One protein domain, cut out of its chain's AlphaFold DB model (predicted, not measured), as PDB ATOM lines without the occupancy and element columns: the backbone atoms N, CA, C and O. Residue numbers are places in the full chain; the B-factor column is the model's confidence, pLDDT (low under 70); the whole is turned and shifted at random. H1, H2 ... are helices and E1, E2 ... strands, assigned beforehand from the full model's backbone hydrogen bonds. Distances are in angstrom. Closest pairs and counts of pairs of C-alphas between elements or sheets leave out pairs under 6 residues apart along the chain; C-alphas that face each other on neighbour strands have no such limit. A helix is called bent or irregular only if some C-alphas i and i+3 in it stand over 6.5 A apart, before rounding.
ATOM      1  N   LYS A   8      11.205 -22.115   8.705       96.38
ATOM      2  CA  LYS A   8      10.618 -21.955  10.045       96.38
ATOM      3  C   LYS A   8      10.139 -20.523  10.268       96.38
ATOM      4  O   LYS A   8       9.052 -20.345  10.805       96.38
ATOM      5  N   VAL A   9      10.902 -19.525   9.815       97.12
ATOM      6  CA  VAL A   9      10.515 -18.107   9.898       97.12
ATOM      7  C   VAL A   9       9.260 -17.835   9.061       97.12
ATOM      8  O   VAL A   9       8.321 -17.216   9.555       97.12
ATOM      9  N   GLU A  10       9.164 -18.377   7.844       97.50
ATOM     10  CA  GLU A  10       7.930 -18.258   7.048       97.50
ATOM     11  C   GLU A  10       6.744 -19.006   7.666       97.50
ATOM     12  O   GLU A  10       5.635 -18.477   7.701       97.50
ATOM     13  N   LYS A  11       6.956 -20.211   8.217       96.75
ATOM     14  CA  LYS A  11       5.906 -20.901   8.987       96.75
ATOM     15  C   LYS A  11       5.431 -20.057  10.165       96.75
ATOM     16  O   LYS A  11       4.228 -20.003  10.408       96.75
ATOM     17  N   LYS A  12       6.358 -19.395  10.867       96.56
ATOM     18  CA  LYS A  12       6.041 -18.483  11.967       96.56
ATOM     19  C   LYS A  12       5.123 -17.365  11.481       96.56
ATOM     20  O   LYS A  12       4.055 -17.210  12.068       96.56
ATOM     21  N   PHE A  13       5.463 -16.704  10.369       97.62
ATOM     22  CA  PHE A  13       4.601 -15.695   9.745       97.62
ATOM     23  C   PHE A  13       3.169 -16.206   9.553       97.62
ATOM     24  O   PHE A  13       2.228 -15.574  10.030       97.62
ATOM     25  N   PHE A  14       2.983 -17.363   8.911       97.19
ATOM     26  CA  PHE A  14       1.633 -17.884   8.691       97.19
ATOM     27  C   PHE A  14       0.938 -18.244  10.009       97.19
ATOM     28  O   PHE A  14      -0.220 -17.889  10.189       97.19
ATOM     29  N   SER A  15       1.635 -18.897  10.944       94.50
ATOM     30  CA  SER A  15       1.068 -19.318  12.235       94.50
ATOM     31  C   SER A  15       0.661 -18.152  13.143       94.50
ATOM     32  O   SER A  15      -0.264 -18.279  13.943       94.50
ATOM     33  N   GLU A  16       1.342 -17.012  13.032       95.12
ATOM     34  CA  GLU A  16       0.976 -15.787  13.736       95.12
ATOM     35  C   GLU A  16      -0.155 -15.064  13.008       95.12
ATOM     36  O   GLU A  16      -1.106 -14.634  13.654       95.12
ATOM     37  N   SER A  17      -0.102 -15.013  11.674       95.88
ATOM     38  CA  SER A  17      -1.101 -14.311  10.863       95.88
ATOM     39  C   SER A  17      -2.487 -14.948  10.932       95.88
ATOM     40  O   SER A  17      -3.478 -14.230  11.015       95.88
ATOM     41  N   VAL A  18      -2.591 -16.283  10.973       92.75
ATOM     42  CA  VAL A  18      -3.895 -16.978  11.073       92.75
ATOM     43  C   VAL A  18      -4.663 -16.664  12.362       92.75
ATOM     44  O   VAL A  18      -5.848 -16.963  12.451       92.75
ATOM     45  N   LYS A  19      -4.016 -16.061  13.370       92.75
ATOM     46  CA  LYS A  19      -4.683 -15.642  14.613       92.75
ATOM     47  C   LYS A  19      -5.584 -14.422  14.415       92.75
ATOM     48  O   LYS A  19      -6.451 -14.184  15.247       92.75
ATOM     49  N   PHE A  20      -5.356 -13.640  13.358       94.38
ATOM     50  CA  PHE A  20      -6.072 -12.386  13.105       94.38
ATOM     51  C   PHE A  20      -6.450 -12.161  11.629       94.38
ATOM     52  O   PHE A  20      -7.098 -11.165  11.319       94.38
ATOM     53  N   ALA A  21      -6.074 -13.064  10.720       94.88
ATOM     54  CA  ALA A  21      -6.434 -13.034   9.304       94.88
ATOM     55  C   ALA A  21      -7.026 -14.381   8.864       94.88
ATOM     56  O   ALA A  21      -6.591 -15.441   9.320       94.88
ATOM     57  N   THR A  22      -8.002 -14.351   7.955       95.00
ATOM     58  CA  THR A  22      -8.604 -15.579   7.419       95.00
ATOM     59  C   THR A  22      -7.650 -16.285   6.447       95.00
ATOM     60  O   THR A  22      -6.767 -15.644   5.862       95.00
ATOM     61  N   PRO A  23      -7.811 -17.600   6.210       94.69
ATOM     62  CA  PRO A  23      -7.033 -18.313   5.198       94.69
ATOM     63  C   PRO A  23      -7.075 -17.648   3.814       94.69
ATOM     64  O   PRO A  23      -6.046 -17.544   3.156       94.69
ATOM     65  N   GLU A  24      -8.219 -17.119   3.393       94.88
ATOM     66  CA  GLU A  24      -8.409 -16.430   2.108       94.88
ATOM     67  C   GLU A  24      -7.637 -15.106   2.032       94.88
ATOM     68  O   GLU A  24      -7.335 -14.623   0.943       94.88
ATOM     69  N   GLN A  25      -7.279 -14.515   3.177       95.62
ATOM     70  CA  GLN A  25      -6.409 -13.343   3.233       95.62
ATOM     71  C   GLN A  25      -4.916 -13.701   3.157       95.62
ATOM     72  O   GLN A  25      -4.094 -12.818   2.909       95.62
ATOM     73  N   LEU A  26      -4.551 -14.974   3.342       96.69
ATOM     74  CA  LEU A  26      -3.163 -15.456   3.400       96.69
ATOM     75  C   LEU A  26      -2.788 -16.381   2.233       96.69
ATOM     76  O   LEU A  26      -1.609 -16.484   1.869       96.69
ATOM     77  N   PHE A  27      -3.770 -17.027   1.615       96.81
ATOM     78  CA  PHE A  27      -3.581 -18.049   0.597       96.81
ATOM     79  C   PHE A  27      -4.491 -17.804  -0.605       96.81
ATOM     80  O   PHE A  27      -5.625 -17.346  -0.481       96.81
ATOM     81  N   TYR A  28      -3.994 -18.159  -1.784       96.00
ATOM     82  CA  TYR A  28      -4.829 -18.352  -2.957       96.00
ATOM     83  C   TYR A  28      -5.704 -19.585  -2.761       96.00
ATOM     84  O   TYR A  28      -5.229 -20.598  -2.244       96.00
ATOM     85  N   VAL A  29      -6.947 -19.515  -3.230       95.19
ATOM     86  CA  VAL A  29      -7.891 -20.634  -3.187       95.19
ATOM     87  C   VAL A  29      -8.090 -21.161  -4.602       95.19
ATOM     88  O   VAL A  29      -8.571 -20.440  -5.471       95.19
ATOM     89  N   THR A  30      -7.676 -22.403  -4.848       93.81
ATOM     90  CA  THR A  30      -7.882 -23.073  -6.145       93.81
ATOM     91  C   THR A  30      -9.339 -23.498  -6.323       93.81
ATOM     92  O   THR A  30     -10.023 -23.718  -5.327       93.81
ATOM     93  N   ASP A  31      -9.739 -23.843  -7.548       92.06
ATOM     94  CA  ASP A  31     -11.071 -24.402  -7.854       92.06
ATOM     95  C   ASP A  31     -11.371 -25.726  -7.107       92.06
ATOM     96  O   ASP A  31     -12.520 -26.132  -6.968       92.06
ATOM     97  N   LYS A  32     -10.333 -26.398  -6.582       90.69
ATOM     98  CA  LYS A  32     -10.426 -27.610  -5.745       90.69
ATOM     99  C   LYS A  32     -10.352 -27.324  -4.234       90.69
ATOM    100  O   LYS A  32      -9.983 -28.213  -3.474       90.69
ATOM    101  N   ASN A  33     -10.619 -26.090  -3.798       91.56
ATOM    102  CA  ASN A  33     -10.551 -25.646  -2.394       91.56
ATOM    103  C   ASN A  33      -9.201 -25.900  -1.692       91.56
ATOM    104  O   ASN A  33      -9.136 -26.098  -0.479       91.56
ATOM    105  N   ARG A  34      -8.097 -25.889  -2.447       94.81
ATOM    106  CA  ARG A  34      -6.738 -25.896  -1.893       94.81
ATOM    107  C   ARG A  34      -6.287 -24.474  -1.591       94.81
ATOM    108  O   ARG A  34      -6.483 -23.586  -2.417       94.81
ATOM    109  N   TYR A  35      -5.616 -24.304  -0.458       96.62
ATOM    110  CA  TYR A  35      -5.086 -23.031   0.020       96.62
ATOM    111  C   TYR A  35      -3.574 -22.987  -0.192       96.62
ATOM    112  O   TYR A  35      -2.842 -23.705   0.487       96.62
ATOM    113  N   LEU A  36      -3.102 -22.169  -1.133       96.38
ATOM    114  CA  LEU A  36      -1.706 -22.149  -1.578       96.38
ATOM    115  C   LEU A  36      -1.081 -20.757  -1.449       96.38
ATOM    116  O   LEU A  36      -1.704 -19.751  -1.778       96.38
ATOM    117  N   ALA A  37       0.176 -20.667  -1.013       96.38
ATOM    118  CA  ALA A  37       0.879 -19.386  -0.934       96.38
ATOM    119  C   ALA A  37       1.167 -18.814  -2.331       96.38
ATOM    120  O   ALA A  37       1.147 -17.596  -2.521       96.38
ATOM    121  N   TYR A  38       1.378 -19.684  -3.314       96.00
ATOM    122  CA  TYR A  38       1.517 -19.327  -4.717       96.00
ATOM    123  C   TYR A  38       0.786 -20.332  -5.605       96.00
ATOM    124  O   TYR A  38       0.694 -21.522  -5.292       96.00
ATOM    125  N   TRP A  39       0.318 -19.862  -6.759       94.94
ATOM    126  CA  TRP A  39      -0.227 -20.740  -7.790       94.94
ATOM    127  C   TRP A  39       0.846 -21.747  -8.246       94.94
ATOM    128  O   TRP A  39       1.975 -21.338  -8.507       94.94
ATOM    129  N   PRO A  40       0.560 -23.052  -8.366       90.56
ATOM    130  CA  PRO A  40       1.529 -24.023  -8.880       90.56
ATOM    131  C   PRO A  40       1.902 -23.731 -10.337       90.56
ATOM    132  O   PRO A  40       1.053 -23.287 -11.113       90.56
ATOM    133  N   LYS A  41       3.146 -23.999 -10.755       89.31
ATOM    134  CA  LYS A  41       3.539 -23.861 -12.169       89.31
ATOM    135  C   LYS A  41       2.655 -24.746 -13.059       89.31
ATOM    136  O   LYS A  41       2.417 -25.900 -12.730       89.31
ATOM    137  N   GLY A  42       2.133 -24.183 -14.148       87.56
ATOM    138  CA  GLY A  42       1.206 -24.886 -15.045       87.56
ATOM    139  C   GLY A  42      -0.260 -24.929 -14.596       87.56
ATOM    140  O   GLY A  42      -1.065 -25.500 -15.312       87.56
ATOM    141  N   TYR A  43      -0.636 -24.314 -13.465       90.44
ATOM    142  CA  TYR A  43      -2.047 -24.152 -13.091       90.44
ATOM    143  C   TYR A  43      -2.838 -23.413 -14.184       90.44
ATOM    144  O   TYR A  43      -2.495 -22.272 -14.541       90.44
ATOM    145  N   ASP A  44      -3.877 -24.087 -14.667       90.31
ATOM    146  CA  ASP A  44      -4.759 -23.767 -15.794       90.31
ATOM    147  C   ASP A  44      -6.166 -23.317 -15.359       90.31
ATOM    148  O   ASP A  44      -6.886 -22.708 -16.147       90.31
ATOM    149  N   GLY A  45      -6.535 -23.566 -14.100       90.44
ATOM    150  CA  GLY A  45      -7.793 -23.112 -13.507       90.44
ATOM    151  C   GLY A  45      -7.891 -21.595 -13.322       90.44
ATOM    152  O   GLY A  45      -6.952 -20.829 -13.587       90.44
ATOM    153  N   LYS A  46      -9.039 -21.139 -12.804       90.31
ATOM    154  CA  LYS A  46      -9.288 -19.706 -12.598       90.31
ATOM    155  C   LYS A  46      -8.366 -19.168 -11.504       90.31
ATOM    156  O   LYS A  46      -8.239 -19.751 -10.429       90.31
ATOM    157  N   LYS A  47      -7.720 -18.034 -11.779       93.00
ATOM    158  CA  LYS A  47      -6.814 -17.361 -10.839       93.00
ATOM    159  C   LYS A  47      -7.480 -16.124 -10.257       93.00
ATOM    160  O   LYS A  47      -8.123 -15.356 -10.969       93.00
ATOM    161  N   SER A  48      -7.275 -15.926  -8.964       90.56
ATOM    162  CA  SER A  48      -7.613 -14.709  -8.231       90.56
ATOM    163  C   SER A  48      -6.353 -13.925  -7.861       90.56
ATOM    164  O   SER A  48      -5.224 -14.428  -7.927       90.56
ATOM    165  N   THR A  49      -6.548 -12.667  -7.471       89.75
ATOM    166  CA  THR A  49      -5.511 -11.824  -6.879       89.75
ATOM    167  C   THR A  49      -5.568 -11.926  -5.354       89.75
ATOM    168  O   THR A  49      -6.634 -12.087  -4.769       89.75
ATOM    169  N   LEU A  50      -4.408 -11.825  -4.703       91.75
ATOM    170  CA  LEU A  50      -4.283 -11.844  -3.245       91.75
ATOM    171  C   LEU A  50      -3.456 -10.634  -2.811       91.75
ATOM    172  O   LEU A  50      -2.226 -10.672  -2.822       91.75
ATOM    173  N   GLN A  51      -4.136  -9.532  -2.501       88.31
ATOM    174  CA  GLN A  51      -3.481  -8.274  -2.123       88.31
ATOM    175  C   GLN A  51      -3.301  -8.135  -0.607       88.31
ATOM    176  O   GLN A  51      -2.273  -7.626  -0.167       88.31
ATOM    177  N   SER A  52      -4.255  -8.638   0.178       90.75
ATOM    178  CA  SER A  52      -4.284  -8.553   1.646       90.75
ATOM    179  C   SER A  52      -2.998  -9.056   2.305       90.75
ATOM    180  O   SER A  52      -2.459  -8.396   3.191       90.75
ATOM    181  N   ARG A  53      -2.440 -10.175   1.827       95.00
ATOM    182  CA  ARG A  53      -1.192 -10.736   2.363       95.00
ATOM    183  C   ARG A  53       0.006  -9.792   2.253       95.00
ATOM    184  O   ARG A  53       0.888  -9.867   3.101       95.00
ATOM    185  N   ASN A  54       0.081  -8.950   1.221       92.56
ATOM    186  CA  ASN A  54       1.290  -8.166   0.943       92.56
ATOM    187  C   ASN A  54       1.635  -7.212   2.094       92.56
ATOM    188  O   ASN A  54       2.800  -7.125   2.466       92.56
ATOM    189  N   ALA A  55       0.629  -6.564   2.687       93.12
ATOM    190  CA  ALA A  55       0.826  -5.715   3.860       93.12
ATOM    191  C   ALA A  55       1.249  -6.535   5.091       93.12
ATOM    192  O   ALA A  55       2.156  -6.147   5.819       93.12
ATOM    193  N   LEU A  56       0.646  -7.715   5.286       96.94
ATOM    194  CA  LEU A  56       0.955  -8.593   6.418       96.94
ATOM    195  C   LEU A  56       2.401  -9.094   6.386       96.94
ATOM    196  O   LEU A  56       3.102  -9.018   7.394       96.94
ATOM    197  N   ILE A  57       2.856  -9.599   5.234       97.38
ATOM    198  CA  ILE A  57       4.237 -10.069   5.100       97.38
ATOM    199  C   ILE A  57       5.229  -8.908   5.147       97.38
ATOM    200  O   ILE A  57       6.287  -9.080   5.741       97.38
ATOM    201  N   GLY A  58       4.875  -7.739   4.598       96.44
ATOM    202  CA  GLY A  58       5.682  -6.518   4.694       96.44
ATOM    203  C   GLY A  58       5.991  -6.172   6.148       96.44
ATOM    204  O   GLY A  58       7.146  -6.279   6.562       96.44
ATOM    205  N   ASN A  59       4.949  -5.938   6.952       96.31
ATOM    206  CA  ASN A  59       5.074  -5.623   8.379       96.31
ATOM    207  C   ASN A  59       5.878  -6.684   9.147       96.31
ATOM    208  O   ASN A  59       6.710  -6.358   9.997       96.31
ATOM    209  N   PHE A  60       5.648  -7.967   8.851       97.69
ATOM    210  CA  PHE A  60       6.388  -9.060   9.481       97.69
ATOM    211  C   PHE A  60       7.881  -9.021   9.131       97.69
ATOM    212  O   PHE A  60       8.724  -9.192  10.012       97.69
ATOM    213  N   THR A  61       8.223  -8.801   7.859       98.06
ATOM    214  CA  THR A  61       9.620  -8.755   7.406       98.06
ATOM    215  C   THR A  61      10.357  -7.508   7.872       98.06
ATOM    216  O   THR A  61      11.543  -7.605   8.180       98.06
ATOM    217  N   GLU A  62       9.674  -6.370   7.990       98.12
ATOM    218  CA  GLU A  62      10.237  -5.161   8.594       98.12
ATOM    219  C   GLU A  62      10.582  -5.409  10.055       98.12
ATOM    220  O   GLU A  62      11.735  -5.246  10.441       98.12
ATOM    221  N   LYS A  63       9.631  -5.926  10.845       97.81
ATOM    222  CA  LYS A  63       9.889  -6.266  12.247       97.81
ATOM    223  C   LYS A  63      11.035  -7.272  12.381       97.81
ATOM    224  O   LYS A  63      11.924  -7.095  13.208       97.81
ATOM    225  N   TRP A  64      11.023  -8.335  11.575       98.00
ATOM    226  CA  TRP A  64      12.084  -9.343  11.588       98.00
ATOM    227  C   TRP A  64      13.453  -8.730  11.257       98.00
ATOM    228  O   TRP A  64      14.445  -9.074  11.900       98.00
ATOM    229  N   THR A  65      13.501  -7.795  10.303       98.31
ATOM    230  CA  THR A  65      14.723  -7.062   9.949       98.31
ATOM    231  C   THR A  65      15.174  -6.176  11.106       98.31
ATOM    232  O   THR A  65      16.339  -6.238  11.484       98.31
ATOM    233  N   THR A  66      14.267  -5.422  11.731       98.44
ATOM    234  CA  THR A  66      14.563  -4.603  12.915       98.44
ATOM    235  C   THR A  66      15.153  -5.445  14.043       98.44
ATOM    236  O   THR A  66      16.207  -5.101  14.571       98.44
ATOM    237  N   ASP A  67      14.533  -6.582  14.371       97.94
ATOM    238  CA  ASP A  67      15.009  -7.484  15.425       97.94
ATOM    239  C   ASP A  67      16.407  -8.051  15.098       97.94
ATOM    240  O   ASP A  67      17.276  -8.126  15.972       97.94
ATOM    241  N   LEU A  68      16.639  -8.450  13.838       97.88
ATOM    242  CA  LEU A  68      17.932  -8.961  13.376       97.88
ATOM    243  C   LEU A  68      19.021  -7.892  13.485       97.88
ATOM    244  O   LEU A  68      20.087  -8.154  14.038       97.88
ATOM    245  N   ILE A  69      18.753  -6.693  12.968       98.00
ATOM    246  CA  ILE A  69      19.714  -5.590  12.966       98.00
ATOM    247  C   ILE A  69      19.985  -5.124  14.392       98.00
ATOM    248  O   ILE A  69      21.149  -4.940  14.743       98.00
ATOM    249  N   GLN A  70      18.962  -5.032  15.249       98.12
ATOM    250  CA  GLN A  70      19.152  -4.698  16.658       98.12
ATOM    251  C   GLN A  70      20.107  -5.685  17.328       98.12
ATOM    252  O   GLN A  70      21.021  -5.260  18.024       98.12
ATOM    253  N   ALA A  71      19.956  -6.991  17.080       96.81
ATOM    254  CA  ALA A  71      20.861  -7.997  17.634       96.81
ATOM    255  C   ALA A  71      22.322  -7.826  17.169       96.81
ATOM    256  O   ALA A  71      23.230  -8.194  17.909       96.81
ATOM    257  N   VAL A  72      22.547  -7.266  15.975       95.75
ATOM    258  CA  VAL A  72      23.883  -7.002  15.406       95.75
ATOM    259  C   VAL A  72      24.517  -5.720  15.953       95.75
ATOM    260  O   VAL A  72      25.740  -5.626  16.000       95.75
ATOM    261  N   VAL A  73      23.714  -4.720  16.323       97.12
ATOM    262  CA  VAL A  73      24.219  -3.396  16.734       97.12
ATOM    263  C   VAL A  73      24.102  -3.122  18.236       97.12
ATOM    264  O   VAL A  73      24.543  -2.072  18.701       97.12
ATOM    265  N   ASN A  74      23.525  -4.054  19.000       94.75
ATOM    266  CA  ASN A  74      23.237  -3.891  20.424       94.75
ATOM    267  C   ASN A  74      24.484  -3.579  21.268       94.75
ATOM    268  O   ASN A  74      24.433  -2.759  22.178       94.75
ATOM    269  N   ASP A  75      25.608  -4.222  20.960       96.25
ATOM    270  CA  ASP A  75      26.896  -4.032  21.638       96.25
ATOM    271  C   ASP A  75      27.599  -2.720  21.252       96.25
ATOM    272  O   ASP A  75      28.530  -2.292  21.930       96.25
ATOM    273  N   LYS A  76      27.125  -2.046  20.197       96.75
ATOM    274  CA  LYS A  76      27.649  -0.760  19.712       96.75
ATOM    275  C   LYS A  76      26.903   0.445  20.284       96.75
ATOM    276  O   LYS A  76      27.214   1.573  19.908       96.75
ATOM    277  N   GLY A  77      25.910   0.225  21.151       96.38
ATOM    278  CA  GLY A  77      25.065   1.293  21.694       96.38
ATOM    279  C   GLY A  77      24.192   1.983  20.638       96.38
ATOM    280  O   GLY A  77      23.808   3.134  20.827       96.38
ATOM    281  N   LEU A  78      23.914   1.302  19.522       98.50
ATOM    282  CA  LEU A  78      23.063   1.789  18.435       98.50
ATOM    283  C   LEU A  78      21.689   1.105  18.471       98.50
ATOM    284  O   LEU A  78      21.491   0.068  19.115       98.50
ATOM    285  N   PHE A  79      20.748   1.671  17.723       98.69
ATOM    286  CA  PHE A  79      19.357   1.234  17.684       98.69
ATOM    287  C   PHE A  79      18.913   0.941  16.254       98.69
ATOM    288  O   PHE A  79      19.206   1.709  15.342       98.69
ATOM    289  N   ALA A  80      18.176  -0.150  16.063       98.50
ATOM    290  CA  ALA A  80      17.393  -0.388  14.862       98.50
ATOM    291  C   ALA A  80      15.993   0.205  15.068       98.50
ATOM    292  O   ALA A  80      15.222  -0.266  15.906       98.50
ATOM    293  N   VAL A  81      15.669   1.251  14.318       98.56
ATOM    294  CA  VAL A  81      14.399   1.975  14.406       98.56
ATOM    295  C   VAL A  81      13.550   1.624  13.194       98.56
ATOM    296  O   VAL A  81      13.906   1.964  12.069       98.56
ATOM    297  N   GLN A  82      12.425   0.947  13.420       98.38
ATOM    298  CA  GLN A  82      11.440   0.681  12.372       98.38
ATOM    299  C   GLN A  82      10.609   1.937  12.084       98.38
ATOM    300  O   GLN A  82      10.196   2.621  13.023       98.38
ATOM    301  N   GLY A  83      10.317   2.211  10.810       97.94
ATOM    302  CA  GLY A  83       9.419   3.304  10.423       97.94
ATOM    303  C   GLY A  83       9.995   4.699  10.675       97.94
ATOM    304  O   GLY A  83       9.240   5.622  10.967       97.94
ATOM    305  N   ALA A  84      11.320   4.853  10.613       98.19
ATOM    306  CA  ALA A  84      11.991   6.110  10.923       98.19
ATOM    307  C   ALA A  84      11.636   7.230   9.925       98.19
ATOM    308  O   ALA A  84      11.611   7.019   8.708       98.19
ATOM    309  N   ILE A  85      11.410   8.430  10.458       98.50
ATOM    310  CA  ILE A  85      11.013   9.638   9.728       98.50
ATOM    311  C   ILE A  85      12.149  10.655   9.806       98.50
ATOM    312  O   ILE A  85      12.651  10.945  10.888       98.50
ATOM    313  N   CYS A  86      12.535  11.212   8.664       97.75
ATOM    314  CA  CYS A  86      13.499  12.299   8.552       97.75
ATOM    315  C   CYS A  86      13.219  13.100   7.270       97.75
ATOM    316  O   CYS A  86      13.687  12.757   6.178       97.75
ATOM    317  N   ASP A  87      12.427  14.169   7.390       95.81
ATOM    318  CA  ASP A  87      11.987  14.974   6.242       95.81
ATOM    319  C   ASP A  87      13.164  15.605   5.477       95.81
ATOM    320  O   ASP A  87      13.119  15.711   4.251       95.81
ATOM    321  N   GLN A  88      14.254  15.938   6.183       94.62
ATOM    322  CA  GLN A  88      15.485  16.515   5.620       94.62
ATOM    323  C   GLN A  88      16.140  15.624   4.552       94.62
ATOM    324  O   GLN A  88      16.911  16.121   3.729       94.62
ATOM    325  N   ILE A  89      15.844  14.317   4.560       96.31
ATOM    326  CA  ILE A  89      16.367  13.348   3.587       96.31
ATOM    327  C   ILE A  89      15.266  12.594   2.831       96.31
ATOM    328  O   ILE A  89      15.447  11.455   2.399       96.31
ATOM    329  N   ALA A  90      14.103  13.237   2.684       95.44
ATOM    330  CA  ALA A  90      12.934  12.713   1.976       95.44
ATOM    331  C   ALA A  90      12.353  11.404   2.555       95.44
ATOM    332  O   ALA A  90      11.682  10.651   1.844       95.44
ATOM    333  N   LEU A  91      12.552  11.153   3.853       96.75
ATOM    334  CA  LEU A  91      11.896  10.082   4.610       96.75
ATOM    335  C   LEU A  91      10.692  10.640   5.376       96.75
ATOM    336  O   LEU A  91      10.695  10.701   6.601       96.75
ATOM    337  N   ALA A  92       9.672  11.089   4.653       96.31
ATOM    338  CA  ALA A  92       8.488  11.683   5.268       96.31
ATOM    339  C   ALA A  92       7.592  10.642   5.953       96.31
ATOM    340  O   ALA A  92       7.623   9.466   5.606       96.31
ATOM    341  N   ASN A  93       6.690  11.072   6.840       96.44
ATOM    342  CA  ASN A  93       5.718  10.186   7.506       96.44
ATOM    343  C   ASN A  93       4.854   9.348   6.532       96.44
ATOM    344  O   ASN A  93       4.403   8.258   6.862       96.44
ATOM    345  N   MET A  94       4.629   9.845   5.311       94.88
ATOM    346  CA  MET A  94       3.895   9.120   4.260       94.88
ATOM    347  C   MET A  94       4.730   8.035   3.560       94.88
ATOM    348  O   MET A  94       4.181   7.187   2.862       94.88
ATOM    349  N   SER A  95       6.054   8.087   3.700       94.31
ATOM    350  CA  SER A  95       7.007   7.131   3.137       94.31
ATOM    351  C   SER A  95       8.257   7.055   4.031       94.31
ATOM    352  O   SER A  95       9.348   7.440   3.586       94.31
ATOM    353  N   PRO A  96       8.118   6.583   5.286       97.44
ATOM    354  CA  PRO A  96       9.241   6.482   6.207       97.44
ATOM    355  C   PRO A  96      10.250   5.440   5.709       97.44
ATOM    356  O   PRO A  96       9.978   4.667   4.782       97.44
ATOM    357  N   ALA A  97      11.436   5.403   6.309       97.44
ATOM    358  CA  ALA A  97      12.337   4.274   6.112       97.44
ATOM    359  C   ALA A  97      11.755   3.023   6.771       97.44
ATOM    360  O   ALA A  97      11.182   3.102   7.857       97.44
ATOM    361  N   ASP A  98      11.954   1.867   6.137       98.19
ATOM    362  CA  ASP A  98      11.493   0.598   6.698       98.19
ATOM    363  C   ASP A  98      12.239   0.333   8.016       98.19
ATOM    364  O   ASP A  98      11.614   0.139   9.059       98.19
ATOM    365  N   VAL A  99      13.577   0.427   7.995       98.62
ATOM    366  CA  VAL A  99      14.434   0.392   9.189       98.62
ATOM    367  C   VAL A  99      15.605   1.368   9.043       98.62
ATOM    368  O   VAL A  99      16.184   1.513   7.969       98.62
ATOM    369  N   VAL A 100      16.005   2.015  10.133       98.56
ATOM    370  CA  VAL A 100      17.236   2.814  10.233       98.56
ATOM    371  C   VAL A 100      18.115   2.282  11.358       98.56
ATOM    372  O   VAL A 100      17.609   1.916  12.415       98.56
ATOM    373  N   ILE A 101      19.433   2.274  11.154       98.75
ATOM    374  CA  ILE A 101      20.397   2.186  12.256       98.75
ATOM    375  C   ILE A 101      20.661   3.609  12.736       98.75
ATOM    376  O   ILE A 101      21.130   4.433  11.953       98.75
ATOM    377  N   SER A 102      20.378   3.892  14.004       98.56
ATOM    378  CA  SER A 102      20.496   5.226  14.588       98.56
ATOM    379  C   SER A 102      21.273   5.229  15.902       98.56
ATOM    380  O   SER A 102      21.370   4.219  16.605       98.56
ATOM    381  N   ARG A 103      21.820   6.396  16.243       98.44
ATOM    382  CA  ARG A 103      22.390   6.711  17.560       98.44
ATOM    383  C   ARG A 103      21.331   6.863  18.653       98.44
ATOM    384  O   ARG A 103      21.667   6.813  19.833       98.44
ATOM    385  N   ASN A 104      20.060   7.020  18.287       97.31
ATOM    386  CA  ASN A 104      18.944   7.119  19.219       97.31
ATOM    387  C   ASN A 104      17.763   6.229  18.774       97.31
ATOM    388  O   ASN A 104      17.754   5.667  17.685       97.31
ATOM    389  N   LYS A 105      16.754   6.086  19.638       97.44
ATOM    390  CA  LYS A 105      15.598   5.191  19.423       97.44
ATOM    391  C   LYS A 105      14.321   5.888  18.930       97.44
ATOM    392  O   LYS A 105      13.259   5.269  18.927       97.44
ATOM    393  N   ASN A 106      14.381   7.183  18.630       98.00
ATOM    394  CA  ASN A 106      13.199   7.975  18.295       98.00
ATOM    395  C   ASN A 106      12.690   7.625  16.894       98.00
ATOM    396  O   ASN A 106      13.468   7.256  16.029       98.00
ATOM    397  N   ILE A 107      11.395   7.772  16.629       98.06
ATOM    398  CA  ILE A 107      10.880   7.589  15.260       98.06
ATOM    399  C   ILE A 107      11.282   8.775  14.379       98.06
ATOM    400  O   ILE A 107      11.757   8.579  13.266       98.06
ATOM    401  N   ASN A 108      11.134   9.997  14.894       98.44
ATOM    402  CA  ASN A 108      11.642  11.197  14.236       98.44
ATOM    403  C   ASN A 108      13.156  11.284  14.461       98.44
ATOM    404  O   ASN A 108      13.611  11.283  15.607       98.44
ATOM    405  N   GLN A 109      13.905  11.318  13.369       98.00
ATOM    406  CA  GLN A 109      15.357  11.265  13.325       98.00
ATOM    407  C   GLN A 109      15.928  12.587  12.816       98.00
ATOM    408  O   GLN A 109      15.412  13.160  11.855       98.00
ATOM    409  N   GLU A 110      17.038  13.010  13.411       96.69
ATOM    410  CA  GLU A 110      17.937  13.980  12.792       96.69
ATOM    411  C   GLU A 110      18.929  13.250  11.888       96.69
ATOM    412  O   GLU A 110      19.299  12.102  12.145       96.69
ATOM    413  N   VAL A 111      19.381  13.915  10.828       95.94
ATOM    414  CA  VAL A 111      20.234  13.285   9.809       95.94
ATOM    415  C   VAL A 111      21.554  12.782  10.398       95.94
ATOM    416  O   VAL A 111      21.998  11.693  10.045       95.94
ATOM    417  N   ASP A 112      22.132  13.519  11.347       95.56
ATOM    418  CA  ASP A 112      23.411  13.182  11.992       95.56
ATOM    419  C   ASP A 112      23.336  11.936  12.900       95.56
ATOM    420  O   ASP A 112      24.359  11.305  13.208       95.56
ATOM    421  N   ASP A 113      22.126  11.549  13.314       97.38
ATOM    422  CA  ASP A 113      21.892  10.336  14.095       97.38
ATOM    423  C   ASP A 113      21.762   9.088  13.218       97.38
ATOM    424  O   ASP A 113      22.005   7.977  13.702       97.38
ATOM    425  N   ILE A 114      21.417   9.250  11.937       98.12
ATOM    426  CA  ILE A 114      21.218   8.151  10.991       98.12
ATOM    427  C   ILE A 114      22.576   7.610  10.544       98.12
ATOM    428  O   ILE A 114      23.328   8.240   9.805       98.12
ATOM    429  N   VAL A 115      22.873   6.379  10.954       98.19
ATOM    430  CA  VAL A 115      24.103   5.667  10.588       98.19
ATOM    431  C   VAL A 115      23.937   4.917   9.268       98.19
ATOM    432  O   VAL A 115      24.872   4.859   8.476       98.19
ATOM    433  N   ALA A 116      22.768   4.317   9.034       98.25
ATOM    434  CA  ALA A 116      22.433   3.625   7.790       98.25
ATOM    435  C   ALA A 116      20.915   3.503   7.623       98.25
ATOM    436  O   ALA A 116      20.181   3.405   8.607       98.25
ATOM    437  N   ILE A 117      20.461   3.438   6.375       98.44
ATOM    438  CA  ILE A 117      19.058   3.222   6.008       98.44
ATOM    439  C   ILE A 117      18.927   1.827   5.409       98.44
ATOM    440  O   ILE A 117      19.734   1.423   4.571       98.44
ATOM    441  N   ILE A 118      17.907   1.089   5.827       98.38
ATOM    442  CA  ILE A 118      17.632  -0.269   5.374       98.38
ATOM    443  C   ILE A 118      16.225  -0.300   4.781       98.38
ATOM    444  O   ILE A 118      15.236  -0.093   5.480       98.38
ATOM    445  N   GLU A 119      16.145  -0.584   3.485       97.44
ATOM    446  CA  GLU A 119      14.892  -0.791   2.764       97.44
ATOM    447  C   GLU A 119      14.608  -2.292   2.652       97.44
ATOM    448  O   GLU A 119      15.410  -3.050   2.105       97.44
ATOM    449  N   VAL A 120      13.453  -2.741   3.126       98.06
ATOM    450  CA  VAL A 120      13.060  -4.147   3.163       98.06
ATOM    451  C   VAL A 120      12.245  -4.493   1.916       98.06
ATOM    452  O   VAL A 120      11.196  -3.925   1.612       98.06
ATOM    453  N   LYS A 121      12.730  -5.473   1.150       96.69
ATOM    454  CA  LYS A 121      12.080  -6.006  -0.061       96.69
ATOM    455  C   LYS A 121      11.992  -7.530  -0.014       96.69
ATOM    456  O   LYS A 121      12.275  -8.236  -0.985       96.69
ATOM    457  N   MET A 122      11.593  -8.032   1.148       97.31
ATOM    458  CA  MET A 122      11.393  -9.452   1.415       97.31
ATOM    459  C   MET A 122       9.938  -9.869   1.154       97.31
ATOM    460  O   MET A 122       9.019  -9.053   1.150       97.31
ATOM    461  N   SER A 123       9.715 -11.159   0.913       96.31
ATOM    462  CA  SER A 123       8.367 -11.739   0.829       96.31
ATOM    463  C   SER A 123       8.372 -13.220   1.201       96.31
ATOM    464  O   SER A 123       9.414 -13.779   1.516       96.31
ATOM    465  N   ILE A 124       7.227 -13.896   1.092       97.00
ATOM    466  CA  ILE A 124       7.197 -15.365   1.070       97.00
ATOM    467  C   ILE A 124       8.009 -15.863  -0.130       97.00
ATOM    468  O   ILE A 124       7.899 -15.292  -1.211       97.00
ATOM    469  N   VAL A 125       8.825 -16.895   0.057       97.12
ATOM    470  CA  VAL A 125       9.692 -17.491  -0.969       97.12
ATOM    471  C   VAL A 125       9.213 -18.892  -1.321       97.12
ATOM    472  O   VAL A 125       9.155 -19.254  -2.502       97.12
ATOM    473  N   TRP A 126       8.854 -19.682  -0.306       97.06
ATOM    474  CA  TRP A 126       8.400 -21.055  -0.494       97.06
ATOM    475  C   TRP A 126       6.914 -21.115  -0.839       97.06
ATOM    476  O   TRP A 126       6.116 -20.267  -0.440       97.06
ATOM    477  N   ASN A 127       6.527 -22.143  -1.592       96.38
ATOM    478  CA  ASN A 127       5.117 -22.423  -1.801       96.38
ATOM    479  C   ASN A 127       4.606 -23.281  -0.645       96.38
ATOM    480  O   ASN A 127       5.057 -24.413  -0.454       96.38
ATOM    481  N   TRP A 128       3.678 -22.725   0.121       97.38
ATOM    482  CA  TRP A 128       3.057 -23.365   1.269       97.38
ATOM    483  C   TRP A 128       1.631 -23.766   0.939       97.38
ATOM    484  O   TRP A 128       0.906 -22.993   0.321       97.38
ATOM    485  N   GLU A 129       1.221 -24.941   1.393       97.12
ATOM    486  CA  GLU A 129      -0.166 -25.383   1.362       97.12
ATOM    487  C   GLU A 129      -0.715 -25.475   2.782       97.12
ATOM    488  O   GLU A 129      -0.096 -26.110   3.642       97.12
ATOM    489  N   LEU A 130      -1.881 -24.868   3.012       96.81
ATOM    490  CA  LEU A 130      -2.645 -25.049   4.240       96.81
ATOM    491  C   LEU A 130      -3.613 -26.227   4.066       96.81
ATOM    492  O   LEU A 130      -4.548 -26.177   3.269       96.81
ATOM    493  N   GLN A 131      -3.389 -27.290   4.835       93.81
ATOM    494  CA  GLN A 131      -4.152 -28.534   4.798       93.81
ATOM    495  C   GLN A 131      -5.024 -28.665   6.049       93.81
ATOM    496  O   GLN A 131      -4.570 -28.420   7.173       93.81
ATOM    497  N   GLY A 132      -6.297 -29.029   5.857       85.69
ATOM    498  CA  GLY A 132      -7.266 -29.199   6.950       85.69
ATOM    499  C   GLY A 132      -7.441 -27.955   7.834       85.69
ATOM    500  O   GLY A 132      -7.785 -28.085   9.004       85.69
ATOM    501  N   GLY A 133      -7.114 -26.766   7.310       81.88
ATOM    502  CA  GLY A 133      -7.151 -25.492   8.035       81.88
ATOM    503  C   GLY A 133      -6.112 -25.335   9.152       81.88
ATOM    504  O   GLY A 133      -6.171 -24.352   9.883       81.88
ATOM    505  N   LYS A 134      -5.178 -26.283   9.325       84.38
ATOM    506  CA  LYS A 134      -4.269 -26.316  10.489       84.38
ATOM    507  C   LYS A 134      -2.810 -26.588  10.139       84.38
ATOM    508  O   LYS A 134      -1.918 -26.053  10.792       84.38
ATOM    509  N   THR A 135      -2.553 -27.414   9.129       93.06
ATOM    510  CA  THR A 135      -1.202 -27.914   8.844       93.06
ATOM    511  C   THR A 135      -0.596 -27.187   7.654       93.06
ATOM    512  O   THR A 135      -1.204 -27.140   6.591       93.06
ATOM    513  N   LEU A 136       0.620 -26.655   7.817       96.06
ATOM    514  CA  LEU A 136       1.377 -26.024   6.734       96.06
ATOM    515  C   LEU A 136       2.461 -26.944   6.179       96.06
ATOM    516  O   LEU A 136       3.460 -27.237   6.852       96.06
ATOM    517  N   SER A 137       2.293 -27.309   4.912       96.69
ATOM    518  CA  SER A 137       3.212 -28.160   4.158       96.69
ATOM    519  C   SER A 137       3.949 -27.339   3.102       96.69
ATOM    520  O   SER A 137       3.336 -26.604   2.331       96.69
ATOM    521  N   CYS A 138       5.279 -27.443   3.061       96.88
ATOM    522  CA  CYS A 138       6.081 -26.819   2.008       96.88
ATOM    523  C   CYS A 138       6.003 -27.702   0.764       96.88
ATOM    524  O   CYS A 138       6.552 -28.801   0.771       96.88
ATOM    525  N   ILE A 139       5.367 -27.215  -0.296       95.81
ATOM    526  CA  ILE A 139       5.164 -27.962  -1.546       95.81
ATOM    527  C   ILE A 139       6.099 -27.506  -2.675       95.81
ATOM    528  O   ILE A 139       6.082 -28.084  -3.756       95.81
ATOM    529  N   GLY A 140       6.916 -26.476  -2.440       94.44
ATOM    530  CA  GLY A 140       7.887 -26.010  -3.422       94.44
ATOM    531  C   GLY A 140       8.639 -24.747  -3.012       94.44
ATOM    532  O   GLY A 140       8.477 -24.232  -1.905       94.44
ATOM    533  N   ASP A 141       9.458 -24.241  -3.924       93.31
ATOM    534  CA  ASP A 141      10.162 -22.962  -3.832       93.31
ATOM    535  C   ASP A 141       9.847 -22.059  -5.040       93.31
ATOM    536  O   ASP A 141       9.042 -22.414  -5.912       93.31
ATOM    537  N   TYR A 142      10.505 -20.902  -5.099       91.75
ATOM    538  CA  TYR A 142      10.369 -19.903  -6.164       91.75
ATOM    539  C   TYR A 142      10.693 -20.391  -7.583       91.75
ATOM    540  O   TYR A 142      10.399 -19.685  -8.542       91.75
ATOM    541  N   LYS A 143      11.262 -21.590  -7.757       91.06
ATOM    542  CA  LYS A 143      11.474 -22.212  -9.075       91.06
ATOM    543  C   LYS A 143      10.285 -23.068  -9.523       91.06
ATOM    544  O   LYS A 143      10.195 -23.433 -10.696       91.06
ATOM    545  N   THR A 144       9.384 -23.403  -8.601       90.69
ATOM    546  CA  THR A 144       8.312 -24.400  -8.795       90.69
ATOM    547  C   THR A 144       6.896 -23.818  -8.764       90.69
ATOM    548  O   THR A 144       5.937 -24.498  -9.133       90.69
ATOM    549  N   HIS A 145       6.742 -22.556  -8.358       93.25
ATOM    550  CA  HIS A 145       5.458 -21.854  -8.331       93.25
ATOM    551  C   HIS A 145       5.388 -20.718  -9.363       93.25
ATOM    552  O   HIS A 145       6.375 -20.388 -10.017       93.25
ATOM    553  N   GLN A 146       4.188 -20.179  -9.576       89.31
ATOM    554  CA  GLN A 146       3.937 -19.008 -10.409       89.31
ATOM    555  C   GLN A 146       3.934 -17.773  -9.514       89.31
ATOM    556  O   GLN A 146       2.995 -17.524  -8.755       89.31
ATOM    557  N   GLY A 147       4.997 -16.991  -9.630       88.81
ATOM    558  CA  GLY A 147       5.172 -15.753  -8.899       88.81
ATOM    559  C   GLY A 147       6.650 -15.472  -8.707       88.81
ATOM    560  O   GLY A 147       7.437 -16.377  -8.458       88.81
ATOM    561  N   ASN A 148       7.019 -14.203  -8.798       92.19
ATOM    562  CA  ASN A 148       8.359 -13.764  -8.447       92.19
ATOM    563  C   ASN A 148       8.304 -13.225  -7.011       92.19
ATOM    564  O   ASN A 148       7.553 -12.280  -6.759       92.19
ATOM    565  N   PRO A 149       9.001 -13.841  -6.047       94.12
ATOM    566  CA  PRO A 149       9.084 -13.317  -4.691       94.12
ATOM    567  C   PRO A 149      10.149 -12.221  -4.565       94.12
ATOM    568  O   PRO A 149      11.136 -12.212  -5.299       94.12
ATOM    569  N   GLY A 150       9.943 -11.305  -3.620       94.31
ATOM    570  CA  GLY A 150      10.905 -10.277  -3.225       94.31
ATOM    571  C   GLY A 150      11.500  -9.507  -4.404       94.31
ATOM    572  O   GLY A 150      10.777  -8.936  -5.228       94.31
ATOM    573  N   LEU A 151      12.831  -9.529  -4.481       95.50
ATOM    574  CA  LEU A 151      13.648  -8.818  -5.461       95.50
ATOM    575  C   LEU A 151      13.718  -9.504  -6.835       95.50
ATOM    576  O   LEU A 151      14.210  -8.907  -7.789       95.50
ATOM    577  N   LEU A 152      13.161 -10.712  -6.994       94.62
ATOM    578  CA  LEU A 152      12.940 -11.281  -8.330       94.62
ATOM    579  C   LEU A 152      11.861 -10.510  -9.104       94.62
ATOM    580  O   LEU A 152      11.735 -10.671 -10.320       94.62
ATOM    581  N   ARG A 153      11.064  -9.674  -8.425       93.56
ATOM    582  CA  ARG A 153      10.144  -8.752  -9.090       93.56
ATOM    583  C   ARG A 153      10.846  -7.461  -9.475       93.56
ATOM    584  O   ARG A 153      11.325  -6.723  -8.614       93.56
ATOM    585  N   SER A 154      10.782  -7.133 -10.760       93.12
ATOM    586  CA  SER A 154      11.297  -5.870 -11.290       93.12
ATOM    587  C   SER A 154      10.677  -4.646 -10.611       93.12
ATOM    588  O   SER A 154      11.391  -3.687 -10.347       93.12
ATOM    589  N   ASP A 155       9.381  -4.665 -10.271       93.31
ATOM    590  CA  ASP A 155       8.745  -3.530  -9.587       93.31
ATOM    591  C   ASP A 155       9.300  -3.327  -8.167       93.31
ATOM    592  O   ASP A 155       9.521  -2.194  -7.749       93.31
ATOM    593  N   SER A 156       9.591  -4.416  -7.447       94.19
ATOM    594  CA  SER A 156      10.208  -4.370  -6.117       94.19
ATOM    595  C   SER A 156      11.623  -3.789  -6.175       94.19
ATOM    596  O   SER A 156      11.963  -2.919  -5.374       94.19
ATOM    597  N   MET A 157      12.418  -4.216  -7.163       94.25
ATOM    598  CA  MET A 157      13.750  -3.662  -7.439       94.25
ATOM    599  C   MET A 157      13.690  -2.166  -7.765       94.25
ATOM    600  O   MET A 157      14.414  -1.373  -7.170       94.25
ATOM    601  N   LEU A 158      12.814  -1.770  -8.693       94.62
ATOM    602  CA  LEU A 158      12.687  -0.378  -9.128       94.62
ATOM    603  C   LEU A 158      12.219   0.538  -7.996       94.62
ATOM    604  O   LEU A 158      12.705   1.658  -7.902       94.62
ATOM    605  N   LYS A 159      11.337   0.062  -7.108       93.56
ATOM    606  CA  LYS A 159      10.941   0.803  -5.900       93.56
ATOM    607  C   LYS A 159      12.123   1.020  -4.953       93.56
ATOM    608  O   LYS A 159      12.305   2.136  -4.482       93.56
ATOM    609  N   GLY A 160      12.941  -0.012  -4.713       93.88
ATOM    610  CA  GLY A 160      14.146   0.110  -3.882       93.88
ATOM    611  C   GLY A 160      15.157   1.105  -4.458       93.88
ATOM    612  O   GLY A 160      15.610   2.008  -3.756       93.88
ATOM    613  N   ILE A 161      15.443   1.004  -5.761       93.44
ATOM    614  CA  ILE A 161      16.318   1.950  -6.475       93.44
ATOM    615  C   ILE A 161      15.736   3.368  -6.426       93.44
ATOM    616  O   ILE A 161      16.441   4.308  -6.076       93.44
ATOM    617  N   GLY A 162      14.448   3.528  -6.740       94.38
ATOM    618  CA  GLY A 162      13.777   4.826  -6.778       94.38
ATOM    619  C   GLY A 162      13.811   5.546  -5.432       94.38
ATOM    620  O   GLY A 162      14.173   6.720  -5.382       94.38
ATOM    621  N   LYS A 163      13.516   4.839  -4.334       94.00
ATOM    622  CA  LYS A 163      13.598   5.409  -2.982       94.00
ATOM    623  C   LYS A 163      15.037   5.774  -2.610       94.00
ATOM    624  O   LYS A 163      15.268   6.861  -2.092       94.00
ATOM    625  N   SER A 164      16.002   4.922  -2.962       94.19
ATOM    626  CA  SER A 164      17.427   5.189  -2.721       94.19
ATOM    627  C   SER A 164      17.912   6.441  -3.453       94.19
ATOM    628  O   SER A 164      18.606   7.264  -2.865       94.19
ATOM    629  N   ILE A 165      17.515   6.619  -4.719       93.69
ATOM    630  CA  ILE A 165      17.827   7.826  -5.495       93.69
ATOM    631  C   ILE A 165      17.176   9.051  -4.855       93.69
ATOM    632  O   ILE A 165      17.863  10.048  -4.670       93.69
ATOM    633  N   ASN A 166      15.891   8.974  -4.485       94.88
ATOM    634  CA  ASN A 166      15.172  10.097  -3.879       94.88
ATOM    635  C   ASN A 166      15.857  10.595  -2.596       94.88
ATOM    636  O   ASN A 166      16.073  11.790  -2.436       94.88
ATOM    637  N   ILE A 167      16.281   9.669  -1.729       95.44
ATOM    638  CA  ILE A 167      17.074   9.994  -0.537       95.44
ATOM    639  C   ILE A 167      18.411  10.612  -0.958       95.44
ATOM    640  O   ILE A 167      18.762  11.693  -0.500       95.44
ATOM    641  N   ARG A 168      19.149   9.979  -1.878       94.06
ATOM    642  CA  ARG A 168      20.490  10.430  -2.282       94.06
ATOM    643  C   ARG A 168      20.509  11.858  -2.834       94.06
ATOM    644  O   ARG A 168      21.472  12.575  -2.590       94.06
ATOM    645  N   VAL A 169      19.477  12.258  -3.577       94.38
ATOM    646  CA  VAL A 169      19.391  13.594  -4.195       94.38
ATOM    647  C   VAL A 169      18.709  14.639  -3.309       94.38
ATOM    648  O   VAL A 169      18.651  15.802  -3.698       94.38
ATOM    649  N   SER A 170      18.190  14.251  -2.140       93.56
ATOM    650  CA  SER A 170      17.426  15.151  -1.261       93.56
ATOM    651  C   SER A 170      18.294  16.185  -0.533       93.56
ATOM    652  O   SER A 170      17.852  17.316  -0.338       93.56
ATOM    653  N   SER A 171      19.528  15.835  -0.153       91.50
ATOM    654  CA  SER A 171      20.467  16.753   0.500       91.50
ATOM    655  C   SER A 171      21.919  16.267   0.414       91.50
ATOM    656  O   SER A 171      22.193  15.089   0.174       91.50
ATOM    657  N   PHE A 172      22.876  17.170   0.657       90.75
ATOM    658  CA  PHE A 172      24.299  16.813   0.726       90.75
ATOM    659  C   PHE A 172      24.612  15.844   1.873       90.75
ATOM    660  O   PHE A 172      25.459  14.971   1.710       90.75
ATOM    661  N   GLN A 173      23.921  15.965   3.010       89.38
ATOM    662  CA  GLN A 173      24.110  15.055   4.144       89.38
ATOM    663  C   GLN A 173      23.589  13.646   3.822       89.38
ATOM    664  O   GLN A 173      24.232  12.662   4.173       89.38
ATOM    665  N   ALA A 174      22.486  13.524   3.070       91.56
ATOM    666  CA  ALA A 174      21.971  12.225   2.625       91.56
ATOM    667  C   ALA A 174      22.944  11.473   1.702       91.56
ATOM    668  O   ALA A 174      22.923  10.240   1.628       91.56
ATOM    669  N   ALA A 175      23.798  12.203   0.976       89.81
ATOM    670  CA  ALA A 175      24.684  11.631  -0.030       89.81
ATOM    671  C   ALA A 175      25.661  10.597   0.551       89.81
ATOM    672  O   ALA A 175      26.035   9.660  -0.155       89.81
ATOM    673  N   THR A 176      26.022  10.721   1.830       91.06
ATOM    674  CA  THR A 176      27.008   9.863   2.503       91.06
ATOM    675  C   THR A 176      26.390   8.721   3.306       91.06
ATOM    676  O   THR A 176      27.113   7.804   3.693       91.06
ATOM    677  N   ILE A 177      25.071   8.728   3.529       96.25
ATOM    678  CA  ILE A 177      24.399   7.694   4.322       96.25
ATOM    679  C   ILE A 177      24.370   6.379   3.524       96.25
ATOM    680  O   ILE A 177      23.867   6.355   2.392       96.25
ATOM    681  N   PRO A 178      24.886   5.263   4.071       96.19
ATOM    682  CA  PRO A 178      24.732   3.949   3.462       96.19
ATOM    683  C   PRO A 178      23.253   3.570   3.347       96.19
ATOM    684  O   PRO A 178      22.502   3.659   4.320       96.19
ATOM    685  N   ILE A 179      22.843   3.115   2.161       96.44
ATOM    686  CA  ILE A 179      21.492   2.607   1.907       96.44
ATOM    687  C   ILE A 179      21.621   1.136   1.531       96.44
ATOM    688  O   ILE A 179      22.305   0.794   0.569       96.44
ATOM    689  N   ILE A 180      20.974   0.270   2.303       96.81
ATOM    690  CA  ILE A 180      21.042  -1.182   2.159       96.81
ATOM    691  C   ILE A 180      19.653  -1.681   1.778       96.81
ATOM    692  O   ILE A 180      18.676  -1.395   2.462       96.81
ATOM    693  N   VAL A 181      19.554  -2.465   0.706       95.69
ATOM    694  CA  VAL A 181      18.299  -3.137   0.351       95.69
ATOM    695  C   VAL A 181      18.335  -4.563   0.892       95.69
ATOM    696  O   VAL A 181      19.071  -5.411   0.390       95.69
ATOM    697  N   MET A 182      17.527  -4.837   1.914       96.44
ATOM    698  CA  MET A 182      17.404  -6.156   2.527       96.44
ATOM    699  C   MET A 182      16.429  -7.026   1.730       96.44
ATOM    700  O   MET A 182      15.237  -6.731   1.622       96.44
ATOM    701  N   GLY A 183      16.931  -8.131   1.181       95.75
ATOM    702  CA  GLY A 183      16.150  -9.105   0.423       95.75
ATOM    703  C   GLY A 183      16.349 -10.531   0.928       95.75
ATOM    704  O   GLY A 183      17.314 -10.843   1.618       95.75
ATOM    705  N   ASN A 184      15.435 -11.421   0.550       95.81
ATOM    706  CA  ASN A 184      15.500 -12.857   0.852       95.81
ATOM    707  C   ASN A 184      15.425 -13.737  -0.404       95.81
ATOM    708  O   ASN A 184      15.094 -14.919  -0.346       95.81
ATOM    709  N   THR A 185      15.710 -13.130  -1.553       94.75
ATOM    710  CA  THR A 185      15.724 -13.752  -2.876       94.75
ATOM    711  C   THR A 185      16.887 -13.171  -3.677       94.75
ATOM    712  O   THR A 185      17.306 -12.045  -3.398       94.75
TER     713      THR A 185
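What this domain is: This is residues 8 to 185 of the 197 residues of an uncharacterized protein of Deltaproteobacteria bacterium CG2_30_43_15 (UniProt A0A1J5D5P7). What is the main picture? At one end of an elongated domain, a four-stranded sheet of E1, E2, E3 and E6 has long helix H3 on one face and H4 on the other; H3 reaches from there toward a second end that holds H1, short H2, the hairpin E4 and E5 and much loop. What is it made of? The 178 printed residues run H1 H2 H3 E1 E2 E3 E4 E5 H4 E6, a mixed class of helices and strands, with under half of the residues, 86, in named elements. How is it shaped? The large sheet, order E1, E2, E3, E6, is mixed and the small one antiparallel; the whole is compact, with a radius of gyration of the C-alphas of 18.4 A and spans of 56 by 30 by 25 A.

Where its parts are: Where are the first helices? H1 is residues 8 to 17, from C-alpha 8 at (10.618, -21.955, 10.045), and H2 is residues 23 to 26. H3, residues 52 to 76, is 37.5 A long with a kink of 30 degrees near residue 70; it is irregular, C-alphas 72 and 75 being 7.5 A apart. What follows? E1 is residues 79 to 82, E2 99 to 102, E3 114 to 120 and 16.7 A long, E4 127 to 131, and E5 135 to 140. H4, residues 154 to 170, is 24.1 A long, and E6, residues 179 to 182, ends at C-alpha 182, (17.404, -6.156, 2.527).

How they stand to each other: How is the large sheet joined? E1, E2 and E3 form a meander, each strand the antiparallel neighbour of the one before, with N 81 and O 100 at 2.8 A and N 101 and O 116 at 2.9 A. E6 is parallel to E3, with N 180 and O 117 at 2.8 A. What covers its faces? H3 and H4 lie on opposite faces, making three layers, a sheet between helices, at heights over the sheet of 5.9 A and 10.2 A. The closest C-alphas of H3 and E1 are Gln 70 and Ala 80, 5.0 A, and those of H4 and E6 are Ser 164 and Ile 179, 6.7 A. What of the other end? H3 touches H2, Leu 26 and Arg 53 being closest at 5.2 A between C-alphas, and only just touches H1, with 3 pairs of C-alphas within 8 A, the closest Phe 13 and Phe 60 at 6.9 A. In the hairpin E4 and E5, N 129 and O 137 are 2.8 A apart. Are the helix backbones complete? Every O i to N i+4 pair is within hydrogen-bond range in H1 and H4, and 18 of 21 in H3; H2 is too short for such a pair.

The domain as a whole: How large is it? The two C-alphas farthest apart, of Lys 32 and Phe 172, are 56.8 A apart. Which links are long? Those from H2 to H3, E1 to E2, E2 to E3 and E5 to H4 are long. Is anything missing or uncertain? The printed part has no cut, its mean pLDDT is 95.1, and no printed residue is under 70.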